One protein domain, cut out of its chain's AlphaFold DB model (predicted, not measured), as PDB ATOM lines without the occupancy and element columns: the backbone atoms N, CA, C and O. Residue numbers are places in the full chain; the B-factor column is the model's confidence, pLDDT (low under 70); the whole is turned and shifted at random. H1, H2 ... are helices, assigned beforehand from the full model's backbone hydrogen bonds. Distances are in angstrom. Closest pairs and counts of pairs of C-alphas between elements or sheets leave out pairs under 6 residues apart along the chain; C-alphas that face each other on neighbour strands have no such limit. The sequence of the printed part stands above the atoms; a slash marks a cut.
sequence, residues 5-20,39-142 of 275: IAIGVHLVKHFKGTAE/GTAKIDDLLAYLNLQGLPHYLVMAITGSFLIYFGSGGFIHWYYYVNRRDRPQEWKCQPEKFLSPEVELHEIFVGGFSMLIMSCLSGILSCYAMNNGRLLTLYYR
ATOM      1  N   ILE A   5      46.242  39.025  28.417       54.25
ATOM      2  CA  ILE A   5      45.360  39.979  27.757       54.25
ATOM      3  C   ILE A   5      46.052  40.539  26.538       54.25
ATOM      4  O   ILE A   5      45.398  40.569  25.506       54.25
ATOM      5  N   ALA A   6      47.337  40.901  26.600       55.78
ATOM      6  CA  ALA A   6      48.065  41.281  25.395       55.78
ATOM      7  C   ALA A   6      47.952  40.187  24.319       55.78
ATOM      8  O   ALA A   6      47.665  40.516  23.176       55.78
ATOM      9  N   ILE A   7      48.030  38.894  24.666       59.56
ATOM     10  CA  ILE A   7      47.793  37.782  23.717       59.56
ATOM     11  C   ILE A   7      46.352  37.770  23.171       59.56
ATOM     12  O   ILE A   7      46.151  37.644  21.963       59.56
ATOM     13  N   GLY A   8      45.332  37.928  24.017       59.41
ATOM     14  CA  GLY A   8      43.934  38.015  23.565       59.41
ATOM     15  C   GLY A   8      43.680  39.229  22.662       59.41
ATOM     16  O   GLY A   8      43.040  39.125  21.617       59.41
ATOM     17  N   VAL A   9      44.259  40.368  23.023       59.38
ATOM     18  CA  VAL A   9      44.328  41.608  22.248       59.38
ATOM     19  C   VAL A   9      45.043  41.379  20.916       59.38
ATOM     20  O   VAL A   9      44.547  41.829  19.882       59.38
ATOM     21  N   HIS A  10      46.148  40.627  20.916       60.97
ATOM     22  CA  HIS A  10      46.887  40.229  19.720       60.97
ATOM     23  C   HIS A  10      46.009  39.432  18.767       60.97
ATOM     24  O   HIS A  10      45.919  39.794  17.597       60.97
ATOM     25  N   LEU A  11      45.300  38.417  19.262       64.81
ATOM     26  CA  LEU A  11      44.390  37.618  18.445       64.81
ATOM     27  C   LEU A  11      43.252  38.479  17.881       64.81
ATOM     28  O   LEU A  11      43.019  38.476  16.674       64.81
ATOM     29  N   VAL A  12      42.587  39.283  18.716       70.12
ATOM     30  CA  VAL A  12      41.471  40.136  18.275       70.12
ATOM     31  C   VAL A  12      41.917  41.158  17.226       70.12
ATOM     32  O   VAL A  12      41.237  41.310  16.213       70.12
ATOM     33  N   LYS A  13      43.050  41.847  17.421       66.62
ATOM     34  CA  LYS A  13      43.569  42.811  16.436       66.62
ATOM     35  C   LYS A  13      44.082  42.133  15.169       66.62
ATOM     36  O   LYS A  13      43.851  42.666  14.089       66.62
ATOM     37  N   HIS A  14      44.711  40.963  15.266       64.94
ATOM     38  CA  HIS A  14      45.163  40.209  14.096       64.94
ATOM     39  C   HIS A  14      43.984  39.793  13.203       64.94
ATOM     40  O   HIS A  14      44.020  40.024  11.994       64.94
ATOM     41  N   PHE A  15      42.907  39.269  13.801       65.19
ATOM     42  CA  PHE A  15      41.707  38.859  13.063       65.19
ATOM     43  C   PHE A  15      40.835  40.039  12.600       65.19
ATOM     44  O   PHE A  15      40.227  39.964  11.535       65.19
ATOM     45  N   LYS A  16      40.798  41.159  13.338       65.12
ATOM     46  CA  LYS A  16      40.132  42.388  12.866       65.12
ATOM     47  C   LYS A  16      40.900  43.074  11.733       65.12
ATOM     48  O   LYS A  16      40.285  43.458  10.746       65.12
ATOM     49  N   GLY A  17      42.226  43.165  11.822       53.38
ATOM     50  CA  GLY A  17      43.064  43.762  10.775       53.38
ATOM     51  C   GLY A  17      43.052  42.970   9.462       53.38
ATOM     52  O   GLY A  17      43.087  43.561   8.386       53.38
ATOM     53  N   THR A  18      42.921  41.639   9.523       51.03
ATOM     54  CA  THR A  18      42.703  40.804   8.324       51.03
ATOM     55  C   THR A  18      41.295  40.957   7.740       51.03
ATOM     56  O   THR A  18      41.132  40.847   6.526       51.03
ATOM     57  N   ALA A  19      40.283  41.258   8.561       48.44
ATOM     58  CA  ALA A  19      38.930  41.553   8.086       48.44
ATOM     59  C   ALA A  19      38.823  42.940   7.420       48.44
ATOM     60  O   ALA A  19      38.164  43.073   6.388       48.44
ATOM     61  N   GLU A  20      39.510  43.953   7.958       48.22
ATOM     62  CA  GLU A  20      39.552  45.312   7.394       48.22
ATOM     63  C   GLU A  20      40.346  45.376   6.078       48.22
ATOM     64  O   GLU A  20      39.942  46.084   5.159       48.22
ATOM     65  N   GLY A  39      26.497  61.904  35.791       60.66
ATOM     66  CA  GLY A  39      27.659  61.262  36.417       60.66
ATOM     67  C   GLY A  39      28.348  60.219  35.536       60.66
ATOM     68  O   GLY A  39      29.567  60.245  35.406       60.66
ATOM     69  N   THR A  40      27.583  59.328  34.901       62.62
ATOM     70  CA  THR A  40      28.118  58.247  34.055       62.62
ATOM     71  C   THR A  40      28.679  58.777  32.740       62.62
ATOM     72  O   THR A  40      29.804  58.435  32.397       62.62
ATOM     73  N   ALA A  41      27.983  59.718  32.092       67.75
ATOM     74  CA  ALA A  41      28.468  60.354  30.865       67.75
ATOM     75  C   ALA A  41      29.841  61.030  31.061       67.75
ATOM     76  O   ALA A  41      30.729  60.887  30.232       67.75
ATOM     77  N   LYS A  42      30.067  61.679  32.215       82.44
ATOM     78  CA  LYS A  42      31.358  62.319  32.530       82.44
ATOM     79  C   LYS A  42      32.501  61.323  32.733       82.44
ATOM     80  O   LYS A  42      33.645  61.651  32.429       82.44
ATOM     81  N   ILE A  43      32.215  60.145  33.291       84.38
ATOM     82  CA  ILE A  43      33.220  59.092  33.478       84.38
ATOM     83  C   ILE A  43      33.565  58.472  32.126       84.38
ATOM     84  O   ILE A  43      34.744  58.307  31.831       84.38
ATOM     85  N   ASP A  44      32.568  58.192  31.289       86.50
ATOM     86  CA  ASP A  44      32.786  57.623  29.959       86.50
ATOM     87  C   ASP A  44      33.566  58.586  29.048       86.50
ATOM     88  O   ASP A  44      34.510  58.161  28.379       86.50
ATOM     89  N   ASP A  45      33.263  59.888  29.103       87.94
ATOM     90  CA  ASP A  45      34.012  60.932  28.395       87.94
ATOM     91  C   ASP A  45      35.474  61.013  28.871       87.94
ATOM     92  O   ASP A  45      36.397  61.115  28.059       87.94
ATOM     93  N   LEU A  46      35.711  60.927  30.186       89.38
ATOM     94  CA  LEU A  46      37.062  60.914  30.755       89.38
ATOM     95  C   LEU A  46      37.837  59.657  30.339       89.38
ATOM     96  O   LEU A  46      39.004  59.747  29.958       89.38
ATOM     97  N   LEU A  47      37.202  58.485  30.395       91.38
ATOM     98  CA  LEU A  47      37.808  57.233  29.955       91.38
ATOM     99  C   LEU A  47      38.121  57.280  28.457       91.38
ATOM    100  O   LEU A  47      39.196  56.848  28.055       91.38
ATOM    101  N   ALA A  48      37.246  57.857  27.634       90.12
ATOM    102  CA  ALA A  48      37.513  58.079  26.217       90.12
ATOM    103  C   ALA A  48      38.711  59.005  25.988       90.12
ATOM    104  O   ALA A  48      39.604  58.663  25.214       90.12
ATOM    105  N   TYR A  49      38.774  60.125  26.712       90.12
ATOM    106  CA  TYR A  49      39.892  61.066  26.649       90.12
ATOM    107  C   TYR A  49      41.238  60.418  27.013       90.12
ATOM    108  O   TYR A  49      42.266  60.750  26.428       90.12
ATOM    109  N   LEU A  50      41.237  59.466  27.951       91.56
ATOM    110  CA  LEU A  50      42.434  58.750  28.399       91.56
ATOM    111  C   LEU A  50      42.753  57.479  27.587       91.56
ATOM    112  O   LEU A  50      43.705  56.783  27.931       91.56
ATOM    113  N   ASN A  51      41.979  57.151  26.544       93.75
ATOM    114  CA  ASN A  51      42.047  55.865  25.830       93.75
ATOM    115  C   ASN A  51      41.806  54.640  26.747       93.75
ATOM    116  O   ASN A  51      42.386  53.577  26.558       93.75
ATOM    117  N   LEU A  52      40.935  54.758  27.748       93.81
ATOM    118  CA  LEU A  52      40.597  53.713  28.726       93.81
ATOM    119  C   LEU A  52      39.129  53.252  28.632       93.81
ATOM    120  O   LEU A  52      38.509  52.865  29.625       93.81
ATOM    121  N   GLN A  53      38.545  53.293  27.435       93.56
ATOM    122  CA  GLN A  53      37.178  52.819  27.206       93.56
ATOM    123  C   GLN A  53      37.066  51.323  27.530       93.56
ATOM    124  O   GLN A  53      37.864  50.506  27.066       93.56
ATOM    125  N   GLY A  54      36.063  50.966  28.337       92.69
ATOM    126  CA  GLY A  54      35.832  49.583  28.762       92.69
ATOM    127  C   GLY A  54      36.798  49.071  29.835       92.69
ATOM    128  O   GLY A  54      36.859  47.861  30.047       92.69
ATOM    129  N   LEU A  55      37.531  49.951  30.529       92.81
ATOM    130  CA  LEU A  55      38.521  49.586  31.552       92.81
ATOM    131  C   LEU A  55      38.066  48.490  32.544       92.81
ATOM    132  O   LEU A  55      38.848  47.562  32.759       92.81
ATOM    133  N   PRO A  56      36.836  48.503  33.109       94.50
ATOM    134  CA  PRO A  56      36.402  47.444  34.024       94.50
ATOM    135  C   PRO A  56      36.480  46.035  33.423       94.50
ATOM    136  O   PRO A  56      36.852  45.095  34.121       94.50
ATOM    137  N   HIS A  57      36.186  45.880  32.128       93.62
ATOM    138  CA  HIS A  57      36.267  44.589  31.448       93.62
ATOM    139  C   HIS A  57      37.713  44.083  31.371       93.62
ATOM    140  O   HIS A  57      37.981  42.937  31.724       93.62
ATOM    141  N   TYR A  58      38.652  44.949  30.976       93.38
ATOM    142  CA  TYR A  58      40.073  44.597  30.913       93.38
ATOM    143  C   TYR A  58      40.645  44.270  32.294       93.38
ATOM    144  O   TYR A  58      41.390  43.305  32.424       93.38
ATOM    145  N   LEU A  59      40.256  45.015  33.335       95.38
ATOM    146  CA  LEU A  59      40.656  44.722  34.713       95.38
ATOM    147  C   LEU A  59      40.157  43.350  35.174       95.38
ATOM    148  O   LEU A  59      40.947  42.558  35.684       95.38
ATOM    149  N   VAL A  60      38.871  43.044  34.966       96.25
ATOM    150  CA  VAL A  60      38.297  41.741  35.340       96.25
ATOM    151  C   VAL A  60      39.008  40.613  34.605       96.25
ATOM    152  O   VAL A  60      39.449  39.662  35.243       96.25
ATOM    153  N   MET A  61      39.200  40.738  33.290       93.50
ATOM    154  CA  MET A  61      39.932  39.740  32.509       93.50
ATOM    155  C   MET A  61      41.364  39.543  33.025       93.50
ATOM    156  O   MET A  61      41.832  38.406  33.088       93.50
ATOM    157  N   ALA A  62      42.041  40.623  33.436       93.44
ATOM    158  CA  ALA A  62      43.446  40.584  33.844       93.44
ATOM    159  C   ALA A  62      43.572  39.837  35.157       93.44
ATOM    160  O   ALA A  62      44.357  38.904  35.292       93.44
ATOM    161  N   ILE A  63      42.740  40.244  36.112       96.19
ATOM    162  CA  ILE A  63      42.687  39.685  37.451       96.19
ATOM    163  C   ILE A  63      42.277  38.215  37.361       96.19
ATOM    164  O   ILE A  63      42.998  37.354  37.856       96.19
ATOM    165  N   THR A  64      41.172  37.896  36.681       95.81
ATOM    166  CA  THR A  64      40.698  36.513  36.561       95.81
ATOM    167  C   THR A  64      41.729  35.617  35.880       95.81
ATOM    168  O   THR A  64      42.027  34.548  36.408       95.81
ATOM    169  N   GLY A  65      42.316  36.046  34.756       93.06
ATOM    170  CA  GLY A  65      43.337  35.269  34.050       93.06
ATOM    171  C   GLY A  65      44.581  35.022  34.904       93.06
ATOM    172  O   GLY A  65      45.025  33.883  35.050       93.06
ATOM    173  N   SER A  66      45.100  36.072  35.540       93.12
ATOM    174  CA  SER A  66      46.254  35.994  36.438       93.12
ATOM    175  C   SER A  66      46.027  35.060  37.623       93.12
ATOM    176  O   SER A  66      46.861  34.195  37.895       93.12
ATOM    177  N   PHE A  67      44.898  35.200  38.322       95.56
ATOM    178  CA  PHE A  67      44.595  34.381  39.496       95.56
ATOM    179  C   PHE A  67      44.268  32.932  39.136       95.56
ATOM    180  O   PHE A  67      44.621  32.032  39.899       95.56
ATOM    181  N   LEU A  68      43.673  32.683  37.966       95.31
ATOM    182  CA  LEU A  68      43.464  31.327  37.464       95.31
ATOM    183  C   LEU A  68      44.795  30.613  37.218       95.31
ATOM    184  O   LEU A  68      44.924  29.445  37.561       95.31
ATOM    185  N   ILE A  69      45.808  31.296  36.685       90.75
ATOM    186  CA  ILE A  69      47.133  30.689  36.484       90.75
ATOM    187  C   ILE A  69      47.873  30.545  37.818       90.75
ATOM    188  O   ILE A  69      48.469  29.500  38.078       90.75
ATOM    189  N   TYR A  70      47.830  31.574  38.667       92.19
ATOM    190  CA  TYR A  70      48.516  31.574  39.958       92.19
ATOM    191  C   TYR A  70      48.002  30.457  40.874       92.19
ATOM    192  O   TYR A  70      48.782  29.613  41.311       92.19
ATOM    193  N   PHE A  71      46.688  30.382  41.099       94.31
ATOM    194  CA  PHE A  71      46.102  29.341  41.944       94.31
ATOM    195  C   PHE A  71      45.850  28.024  41.212       94.31
ATOM    196  O   PHE A  71      45.909  26.973  41.840       94.31
ATOM    197  N   GLY A  72      45.596  28.046  39.903       94.00
ATOM    198  CA  GLY A  72      45.418  26.832  39.109       94.00
ATOM    199  C   GLY A  72      46.748  26.132  38.863       94.00
ATOM    200  O   GLY A  72      47.048  25.131  39.507       94.00
ATOM    201  N   SER A  73      47.567  26.657  37.952       89.69
ATOM    202  CA  SER A  73      48.850  26.038  37.590       89.69
ATOM    203  C   SER A  73      49.851  26.064  38.746       89.69
ATOM    204  O   SER A  73      50.455  25.039  39.056       89.69
ATOM    205  N   GLY A  74      50.011  27.216  39.408       89.56
ATOM    206  CA  GLY A  74      50.919  27.351  40.552       89.56
ATOM    207  C   GLY A  74      50.470  26.511  41.748       89.56
ATOM    208  O   GLY A  74      51.269  25.759  42.306       89.56
ATOM    209  N   GLY A  75      49.177  26.554  42.082       92.31
ATOM    210  CA  GLY A  75      48.604  25.723  43.144       92.31
ATOM    211  C   GLY A  75      48.692  24.224  42.850       92.31
ATOM    212  O   GLY A  75      49.000  23.453  43.755       92.31
ATOM    213  N   PHE A  76      48.516  23.801  41.593       93.62
ATOM    214  CA  PHE A  76      48.724  22.408  41.193       93.62
ATOM    215  C   PHE A  76      50.181  21.965  41.374       93.62
ATOM    216  O   PHE A  76      50.417  20.908  41.956       93.62
ATOM    217  N   ILE A  77      51.158  22.761  40.919       90.94
ATOM    218  CA  ILE A  77      52.588  22.453  41.093       90.94
ATOM    219  C   ILE A  77      52.941  22.386  42.583       90.94
ATOM    220  O   ILE A  77      53.601  21.440  43.016       90.94
ATOM    221  N   HIS A  78      52.463  23.353  43.372       91.88
ATOM    222  CA  HIS A  78      52.650  23.371  44.820       91.88
ATOM    223  C   HIS A  78      52.059  22.117  45.471       91.88
ATOM    224  O   HIS A  78      52.762  21.402  46.179       91.88
ATOM    225  N   TRP A  79      50.801  21.781  45.181       94.62
ATOM    226  CA  TRP A  79      50.185  20.562  45.695       94.62
ATOM    227  C   TRP A  79      50.965  19.311  45.273       94.62
ATOM    228  O   TRP A  79      51.279  18.468  46.111       94.62
ATOM    229  N   TYR A  80      51.321  19.190  43.995       95.50
ATOM    230  CA  TYR A  80      51.950  17.988  43.457       95.50
ATOM    231  C   TYR A  80      53.325  17.713  44.078       95.50
ATOM    232  O   TYR A  80      53.611  16.571  44.442       95.50
ATOM    233  N   TYR A  81      54.164  18.741  44.231       94.44
ATOM    234  CA  TYR A  81      55.514  18.591  44.775       94.44
ATOM    235  C   TYR A  81      55.575  18.807  46.290       94.44
ATOM    236  O   TYR A  81      56.041  17.936  47.023       94.44
ATOM    237  N   TYR A  82      55.064  19.937  46.778       92.50
ATOM    238  CA  TYR A  82      55.251  20.384  48.161       92.50
ATOM    239  C   TYR A  82      54.244  19.790  49.155       92.50
ATOM    240  O   TYR A  82      54.509  19.824  50.358       92.50
ATOM    241  N   VAL A  83      53.133  19.208  48.682       94.12
ATOM    242  CA  VAL A  83      52.140  18.524  49.532       94.12
ATOM    243  C   VAL A  83      52.153  17.011  49.294       94.12
ATOM    244  O   VAL A  83      52.449  16.247  50.206       94.12
ATOM    245  N   ASN A  84      51.880  16.563  48.068       97.19
ATOM    246  CA  ASN A  84      51.690  15.150  47.726       97.19
ATOM    247  C   ASN A  84      52.995  14.331  47.689       97.19
ATOM    248  O   ASN A  84      52.953  13.108  47.790       97.19
ATOM    249  N   ARG A  85      54.154  14.981  47.523       96.00
ATOM    250  CA  ARG A  85      55.481  14.331  47.490       96.00
ATOM    251  C   ARG A  85      56.423  14.853  48.575       96.00
ATOM    252  O   ARG A  85      57.645  14.719  48.455       96.00
ATOM    253  N   ARG A  86      55.873  15.469  49.628       94.25
ATOM    254  CA  ARG A  86      56.655  16.078  50.716       94.25
ATOM    255  C   ARG A  86      57.498  15.058  51.487       94.25
ATOM    256  O   ARG A  86      58.529  15.422  52.031       94.25
ATOM    257  N   ASP A  87      57.075  13.799  51.505       96.75
ATOM    258  CA  ASP A  87      57.733  12.659  52.151       96.75
ATOM    259  C   ASP A  87      59.009  12.182  51.434       96.75
ATOM    260  O   ASP A  87      59.823  11.476  52.026       96.75
ATOM    261  N   ARG A  88      59.208  12.582  50.173       96.69
ATOM    262  CA  ARG A  88      60.329  12.147  49.321       96.69
ATOM    263  C   ARG A  88      60.983  13.303  48.556       96.69
ATOM    264  O   ARG A  88      61.074  13.268  47.327       96.69
ATOM    265  N   PRO A  89      61.471  14.342  49.259       96.38
ATOM    266  CA  PRO A  89      62.041  15.534  48.628       96.38
ATOM    267  C   PRO A  89      63.306  15.240  47.815       96.38
ATOM    268  O   PRO A  89      63.571  15.906  46.819       96.38
ATOM    269  N   GLN A  90      64.043  14.195  48.191       95.81
ATOM    270  CA  GLN A  90      65.251  13.719  47.512       95.81
ATOM    271  C   GLN A  90      64.996  13.313  46.042       95.81
ATOM    272  O   GLN A  90      65.917  13.288  45.226       95.81
ATOM    273  N   GLU A  91      63.745  13.020  45.667       95.75
ATOM    274  CA  GLU A  91      63.383  12.657  44.291       95.75
ATOM    275  C   GLU A  91      63.156  13.863  43.371       95.75
ATOM    276  O   GLU A  91      63.166  13.705  42.153       95.75
ATOM    277  N   TRP A  92      62.868  15.049  43.916       95.00
ATOM    278  CA  TRP A  92      62.333  16.150  43.106       95.00
ATOM    279  C   TRP A  92      62.810  17.542  43.493       95.00
ATOM    280  O   TRP A  92      62.603  18.457  42.710       95.00
ATOM    281  N   LYS A  93      63.415  17.747  44.659       96.12
ATOM    282  CA  LYS A  93      63.798  19.075  45.145       96.12
ATOM    283  C   LYS A  93      65.295  19.305  44.984       96.12
ATOM    284  O   LYS A  93      66.074  18.379  45.205       96.12
ATOM    285  N   CYS A  94      65.699  20.526  44.639       96.56
ATOM    286  CA  CYS A  94      67.114  20.895  44.552       96.56
ATOM    287  C   CYS A  94      67.800  20.855  45.926       96.56
ATOM    288  O   CYS A  94      68.871  20.273  46.048       96.56
ATOM    289  N   GLN A  95      67.149  21.379  46.969       95.38
ATOM    290  CA  GLN A  95      67.622  21.354  48.362       95.38
ATOM    291  C   GLN A  95      66.600  20.623  49.256       95.38
ATOM    292  O   GLN A  95      65.655  21.242  49.759       95.38
ATOM    293  N   PRO A  96      66.724  19.293  49.429       95.88
ATOM    294  CA  PRO A  96      65.676  18.447  49.996       95.88
ATOM    295  C   PRO A  96      65.323  18.761  51.447       95.88
ATOM    296  O   PRO A  96      64.163  18.647  51.824       95.88
ATOM    297  N   GLU A  97      66.294  19.220  52.232       93.69
ATOM    298  CA  GLU A  97      66.109  19.510  53.658       93.69
ATOM    299  C   GLU A  97      65.554  20.923  53.919       93.69
ATOM    300  O   GLU A  97      65.118  21.230  55.028       93.69
ATOM    301  N   LYS A  98      65.527  21.804  52.908       92.00
ATOM    302  CA  LYS A  98      65.125  23.208  53.083       92.00
ATOM    303  C   LYS A  98      63.661  23.431  52.752       92.00
ATOM    304  O   LYS A  98      63.308  23.833  51.645       92.00
ATOM    305  N   PHE A  99      62.777  23.155  53.702       92.88
ATOM    306  CA  PHE A  99      61.366  23.526  53.606       92.88
ATOM    307  C   PHE A  99      61.076  24.831  54.332       92.88
ATOM    308  O   PHE A  99      61.644  25.113  55.384       92.88
ATOM    309  N   LEU A 100      60.145  25.596  53.774       91.44
ATOM    310  CA  LEU A 100      59.578  26.744  54.456       91.44
ATOM    311  C   LEU A 100      58.700  26.273  55.622       91.44
ATOM    312  O   LEU A 100      58.129  25.174  55.607       91.44
ATOM    313  N   SER A 101      58.607  27.109  56.654       93.75
ATOM    314  CA  SER A 101      57.619  26.911  57.709       93.75
ATOM    315  C   SER A 101      56.225  27.299  57.190       93.75
ATOM    316  O   SER A 101      56.127  28.175  56.330       93.75
ATOM    317  N   PRO A 102      55.133  26.720  57.724       92.88
ATOM    318  CA  PRO A 102      53.776  27.037  57.267       92.88
ATOM    319  C   PRO A 102      53.424  28.533  57.327       92.88
ATOM    320  O   PRO A 102      52.669  29.034  56.500       92.88
ATOM    321  N   GLU A 103      53.984  29.260  58.299       96.06
ATOM    322  CA  GLU A 103      53.788  30.706  58.450       96.06
ATOM    323  C   GLU A 103      54.422  31.491  57.295       96.06
ATOM    324  O   GLU A 103      53.803  32.413  56.761       96.06
ATOM    325  N   VAL A 104      55.632  31.102  56.879       94.38
ATOM    326  CA  VAL A 104      56.335  31.728  55.754       94.38
ATOM    327  C   VAL A 104      55.697  31.319  54.428       94.38
ATOM    328  O   VAL A 104      55.471  32.184  53.591       94.38
ATOM    329  N   GLU A 105      55.301  30.050  54.269       92.06
ATOM    330  CA  GLU A 105      54.551  29.584  53.090       92.06
ATOM    331  C   GLU A 105      53.261  30.407  52.899       92.06
ATOM    332  O   GLU A 105      52.979  30.900  51.805       92.06
ATOM    333  N   LEU A 106      52.487  30.627  53.971       92.94
ATOM    334  CA  LEU A 106      51.275  31.447  53.911       92.94
ATOM    335  C   LEU A 106      51.588  32.913  53.586       92.94
ATOM    336  O   LEU A 106      50.865  33.544  52.808       92.94
ATOM    337  N   HIS A 107      52.652  33.458  54.178       95.56
ATOM    338  CA  HIS A 107      53.087  34.823  53.912       95.56
ATOM    339  C   HIS A 107      53.462  35.015  52.437       95.56
ATOM    340  O   HIS A 107      53.010  35.978  51.817       95.56
ATOM    341  N   GLU A 108      54.206  34.080  51.848       91.81
ATOM    342  CA  GLU A 108      54.563  34.099  50.429       91.81
ATOM    343  C   GLU A 108      53.332  34.024  49.524       91.81
ATOM    344  O   GLU A 108      53.219  34.803  48.577       91.81
ATOM    345  N   ILE A 109      52.361  33.158  49.842       93.06
ATOM    346  CA  ILE A 109      51.101  33.073  49.088       93.06
ATOM    347  C   ILE A 109      50.343  34.403  49.148       93.06
ATOM    348  O   ILE A 109      49.827  34.859  48.123       93.06
ATOM    349  N   PHE A 110      50.283  35.036  50.323       95.50
ATOM    350  CA  PHE A 110      49.597  36.312  50.515       95.50
ATOM    351  C   PHE A 110      50.287  37.455  49.765       95.50
ATOM    352  O   PHE A 110      49.639  38.170  48.999       95.50
ATOM    353  N   VAL A 111      51.601  37.612  49.946       96.31
ATOM    354  CA  VAL A 111      52.398  38.648  49.273       96.31
ATOM    355  C   VAL A 111      52.381  38.440  47.762       96.31
ATOM    356  O   VAL A 111      52.200  39.405  47.013       96.31
ATOM    357  N   GLY A 112      52.495  37.196  47.301       93.19
ATOM    358  CA  GLY A 112      52.357  36.837  45.896       93.19
ATOM    359  C   GLY A 112      50.972  37.188  45.350       93.19
ATOM    360  O   GLY A 112      50.877  37.875  44.336       93.19
ATOM    361  N   GLY A 113      49.893  36.833  46.054       95.81
ATOM    362  CA  GLY A 113      48.520  37.183  45.669       95.81
ATOM    363  C   GLY A 113      48.273  38.696  45.606       95.81
ATOM    364  O   GLY A 113      47.688  39.193  44.642       95.81
ATOM    365  N   PHE A 114      48.768  39.453  46.588       96.94
ATOM    366  CA  PHE A 114      48.674  40.914  46.602       96.94
ATOM    367  C   PHE A 114      49.455  41.553  45.446       96.94
ATOM    368  O   PHE A 114      48.937  42.418  44.737       96.94
ATOM    369  N   SER A 115      50.677  41.077  45.202       95.38
ATOM    370  CA  SER A 115      51.515  41.544  44.093       95.38
ATOM    371  C   SER A 115      50.863  41.236  42.745       95.38
ATOM    372  O   SER A 115      50.828  42.087  41.856       95.38
ATOM    373  N   MET A 116      50.270  40.047  42.607       94.38
ATOM    374  CA  MET A 116      49.517  39.646  41.422       94.38
ATOM    375  C   MET A 116      48.302  40.534  41.175       94.38
ATOM    376  O   MET A 116      48.052  40.887  40.025       94.38
ATOM    377  N   LEU A 117      47.574  40.946  42.216       96.12
ATOM    378  CA  LEU A 117      46.462  41.886  42.072       96.12
ATOM    379  C   LEU A 117      46.938  43.232  41.509       96.12
ATOM    380  O   LEU A 117      46.377  43.710  40.523       96.12
ATOM    381  N   ILE A 118      47.996  43.813  42.087       96.75
ATOM    382  CA  ILE A 118      48.561  45.090  41.624       96.75
ATOM    383  C   ILE A 118      49.010  44.980  40.164       96.75
ATOM    384  O   ILE A 118      48.614  45.796  39.330       96.75
ATOM    385  N   MET A 119      49.793  43.949  39.836       95.12
ATOM    386  CA  MET A 119      50.309  43.758  38.481       95.12
ATOM    387  C   MET A 119      49.202  43.463  37.467       95.12
ATOM    388  O   MET A 119      49.284  43.925  36.332       95.12
ATOM    389  N   SER A 120      48.138  42.767  37.872       94.94
ATOM    390  CA  SER A 120      46.971  42.531  37.013       94.94
ATOM    391  C   SER A 120      46.201  43.817  36.742       94.94
ATOM    392  O   SER A 120      45.788  44.049  35.611       94.94
ATOM    393  N   CYS A 121      46.045  44.694  37.739       96.31
ATOM    394  CA  CYS A 121      45.436  46.004  37.525       96.31
ATOM    395  C   CYS A 121      46.259  46.853  36.547       96.31
ATOM    396  O   CYS A 121      45.701  47.422  35.609       96.31
ATOM    397  N   LEU A 122      47.583  46.899  36.730       95.31
ATOM    398  CA  LEU A 122      48.488  47.610  35.824       95.31
ATOM    399  C   LEU A 122      48.419  47.046  34.398       95.31
ATOM    400  O   LEU A 122      48.241  47.808  33.452       95.31
ATOM    401  N   SER A 123      48.487  45.723  34.245       92.06
ATOM    402  CA  SER A 123      48.362  45.047  32.947       92.06
ATOM    403  C   SER A 123      46.998  45.298  32.292       92.06
ATOM    404  O   SER A 123      46.942  45.626  31.109       92.06
ATOM    405  N   GLY A 124      45.899  45.258  33.053       93.56
ATOM    406  CA  GLY A 124      44.561  45.575  32.550       93.56
ATOM    407  C   GLY A 124      44.437  47.019  32.049       93.56
ATOM    408  O   GLY A 124      43.865  47.247  30.983       93.56
ATOM    409  N   ILE A 125      45.024  47.990  32.762       93.81
ATOM    410  CA  ILE A 125      45.082  49.398  32.330       93.81
ATOM    411  C   ILE A 125      45.902  49.536  31.042       93.81
ATOM    412  O   ILE A 125      45.431  50.147  30.084       93.81
ATOM    413  N   LEU A 126      47.104  48.954  30.999       92.00
ATOM    414  CA  LEU A 126      47.990  49.030  29.832       92.00
ATOM    415  C   LEU A 126      47.372  48.357  28.603       92.00
ATOM    416  O   LEU A 126      47.399  48.920  27.511       92.00
ATOM    417  N   SER A 127      46.751  47.194  28.785       89.44
ATOM    418  CA  SER A 127      46.038  46.483  27.725       89.44
ATOM    419  C   SER A 127      44.847  47.280  27.195       89.44
ATOM    420  O   SER A 127      44.667  47.384  25.982       89.44
ATOM    421  N   CYS A 128      44.057  47.887  28.087       91.38
ATOM    422  CA  CYS A 128      42.953  48.767  27.706       91.38
ATOM    423  C   CYS A 128      43.464  49.967  26.892       91.38
ATOM    424  O   CYS A 128      42.952  50.246  25.807       91.38
ATOM    425  N   TYR A 129      44.535  50.611  27.363       91.44
ATOM    426  CA  TYR A 129      45.188  51.724  26.675       91.44
ATOM    427  C   TYR A 129      45.687  51.337  25.273       91.44
ATOM    428  O   TYR A 129      45.396  52.025  24.293       91.44
ATOM    429  N   ALA A 130      46.381  50.203  25.144       88.19
ATOM    430  CA  ALA A 130      46.871  49.706  23.859       88.19
ATOM    431  C   ALA A 130      45.735  49.349  22.885       88.19
ATOM    432  O   ALA A 130      45.844  49.565  21.671       88.19
ATOM    433  N   MET A 131      44.630  48.803  23.399       86.81
ATOM    434  CA  MET A 131      43.472  48.441  22.583       86.81
ATOM    435  C   MET A 131      42.735  49.645  22.027       86.81
ATOM    436  O   MET A 131      42.338  49.616  20.863       86.81
ATOM    437  N   ASN A 132      42.645  50.719  22.803       89.19
ATOM    438  CA  ASN A 132      42.045  51.981  22.382       89.19
ATOM    439  C   ASN A 132      43.046  52.905  21.655       89.19
ATOM    440  O   ASN A 132      42.870  54.123  21.641       89.19
ATOM    441  N   ASN A 133      44.089  52.328  21.042       85.94
ATOM    442  CA  ASN A 133      45.093  53.006  20.212       85.94
ATOM    443  C   ASN A 133      45.871  54.116  20.936       85.94
ATOM    444  O   ASN A 133      46.224  55.140  20.347       85.94
ATOM    445  N   GLY A 134      46.163  53.902  22.218       86.06
ATOM    446  CA  GLY A 134      47.011  54.780  23.002       86.06
ATOM    447  C   GLY A 134      48.402  54.954  22.380       86.06
ATOM    448  O   GLY A 134      49.157  54.000  22.205       86.06
ATOM    449  N   ARG A 135      48.761  56.200  22.051       84.69
ATOM    450  CA  ARG A 135      49.956  56.533  21.251       84.69
ATOM    451  C   ARG A 135      51.290  56.175  21.918       84.69
ATOM    452  O   ARG A 135      52.288  56.012  21.225       84.69
ATOM    453  N   LEU A 136      51.329  56.102  23.250       83.44
ATOM    454  CA  LEU A 136      52.566  55.864  24.005       83.44
ATOM    455  C   LEU A 136      52.956  54.383  24.107       83.44
ATOM    456  O   LEU A 136      54.083  54.089  24.491       83.44
ATOM    457  N   LEU A 137      52.050  53.462  23.767       79.81
ATOM    458  CA  LEU A 137      52.265  52.024  23.906       79.81
ATOM    459  C   LEU A 137      52.048  51.340  22.554       79.81
ATOM    460  O   LEU A 137      50.922  51.064  22.145       79.81
ATOM    461  N   THR A 138      53.148  51.074  21.851       70.94
ATOM    462  CA  THR A 138      53.129  50.317  20.594       70.94
ATOM    463  C   THR A 138      53.309  48.839  20.908       70.94
ATOM    464  O   THR A 138      54.364  48.433  21.391       70.94
ATOM    465  N   LEU A 139      52.282  48.035  20.643       71.56
ATOM    466  CA  LEU A 139      52.384  46.577  20.683       71.56
ATOM    467  C   LEU A 139      52.678  46.053  19.272       71.56
ATOM    468  O   LEU A 139      52.131  46.545  18.283       71.56
ATOM    469  N   TYR A 140      53.530  45.039  19.180       73.06
ATOM    470  CA  TYR A 140      53.976  44.455  17.916       73.06
ATOM    471  C   TYR A 140      53.110  43.254  17.528       73.06
ATOM    472  O   TYR A 140      53.429  42.126  17.847       73.06
ATOM    473  N   TYR A 141      51.977  43.473  16.860       67.94
ATOM    474  CA  TYR A 141      50.936  42.438  16.734       67.94
ATOM    475  C   TYR A 141      51.185  41.329  15.700       67.94
ATOM    476  O   TYR A 141      50.473  40.323  15.696       67.94
ATOM    477  N   ARG A 142      52.137  41.516  14.785       75.88
ATOM    478  CA  ARG A 142      52.319  40.634  13.628       75.88
ATOM    479  C   ARG A 142      53.207  39.445  13.964       75.88
ATOM    480  O   ARG A 142      54.424  39.561  14.031       75.88
TER     481      ARG A 142
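This is residues 5 to 20 and 39 to 142 of the 275 residues of an uncharacterized protein of Culex quinquefasciatus (UniProt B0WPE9). Two long helices, H4 and H3, form a helical hairpin shaped like a narrow V: they cross near one end, spread apart toward the other, and are joined there by a long loop. At the crossed end H1 reaches away from the pair, touching it through its first residues, and H2 is set crosswise near the start of H3. The printed part has 120 residues with four named helices, in the order H1, H2, H3, H4, and no named strand; the class is all helix. It is only just loose, close to extended, with a radius of gyration of the C-alphas of 20.1 A and spans of 58 by 38 by 21 A.

H4, residues 102 to 131, touches H3, residues 55 to 83, at a shallow tilt of 31 degrees, opposite ways; H3 touches H4 with residues 55 to 67 alone, and the closest C-alphas are those of Leu 59 and Gly 124, 4.5 A apart. Residues 101 to 107, of which 102 to 107 belong to H4, stand free. H1, residues 5 to 20, touches H4 with residues 5 to 9 alone, the same way at a shallow tilt of 22 degrees; the closest C-alphas are those of Ala 6 and Ser 127, 6.0 A apart. H1 and H3 only just touch, with 3 pairs of C-alphas within 8 A, the closest those of Ile 5 and Ala 62 at 6.4 A. H2, residues 40 to 49, is close to H3 but not clearly touching, about perpendicular at 78 degrees, with the C-alphas of Leu 47 and Leu 55 closest at 7.8 A; it is apart from H4 and H1. In H1, H2, H3 and H4 every O i to N i+4 pair is within hydrogen-bond range.

H4 measures 42.0 A and ends at C-alpha 131, (43.472, 48.441, 22.583). H3 measures 38.4 A, with a kink of 27 degrees near residue 77. H1 begins at C-alpha 5, (45.360, 39.979, 27.757), and measures 21.8 A; H2 measures 14.2 A.

The C-alphas farthest apart, those of Ala 41 and Gln 90, are 61.7 A apart. Residues 21 to 38 are cut out, and C-alphas 20 and 39 are 35.2 A apart. The link from H3 to H4 is long, 18 residues; that from H2 to H3 is tight. Mean pLDDT of the printed part is 86.7; residues 5 to 11, 13 to 20, 39 to 41 and 141 are under 70.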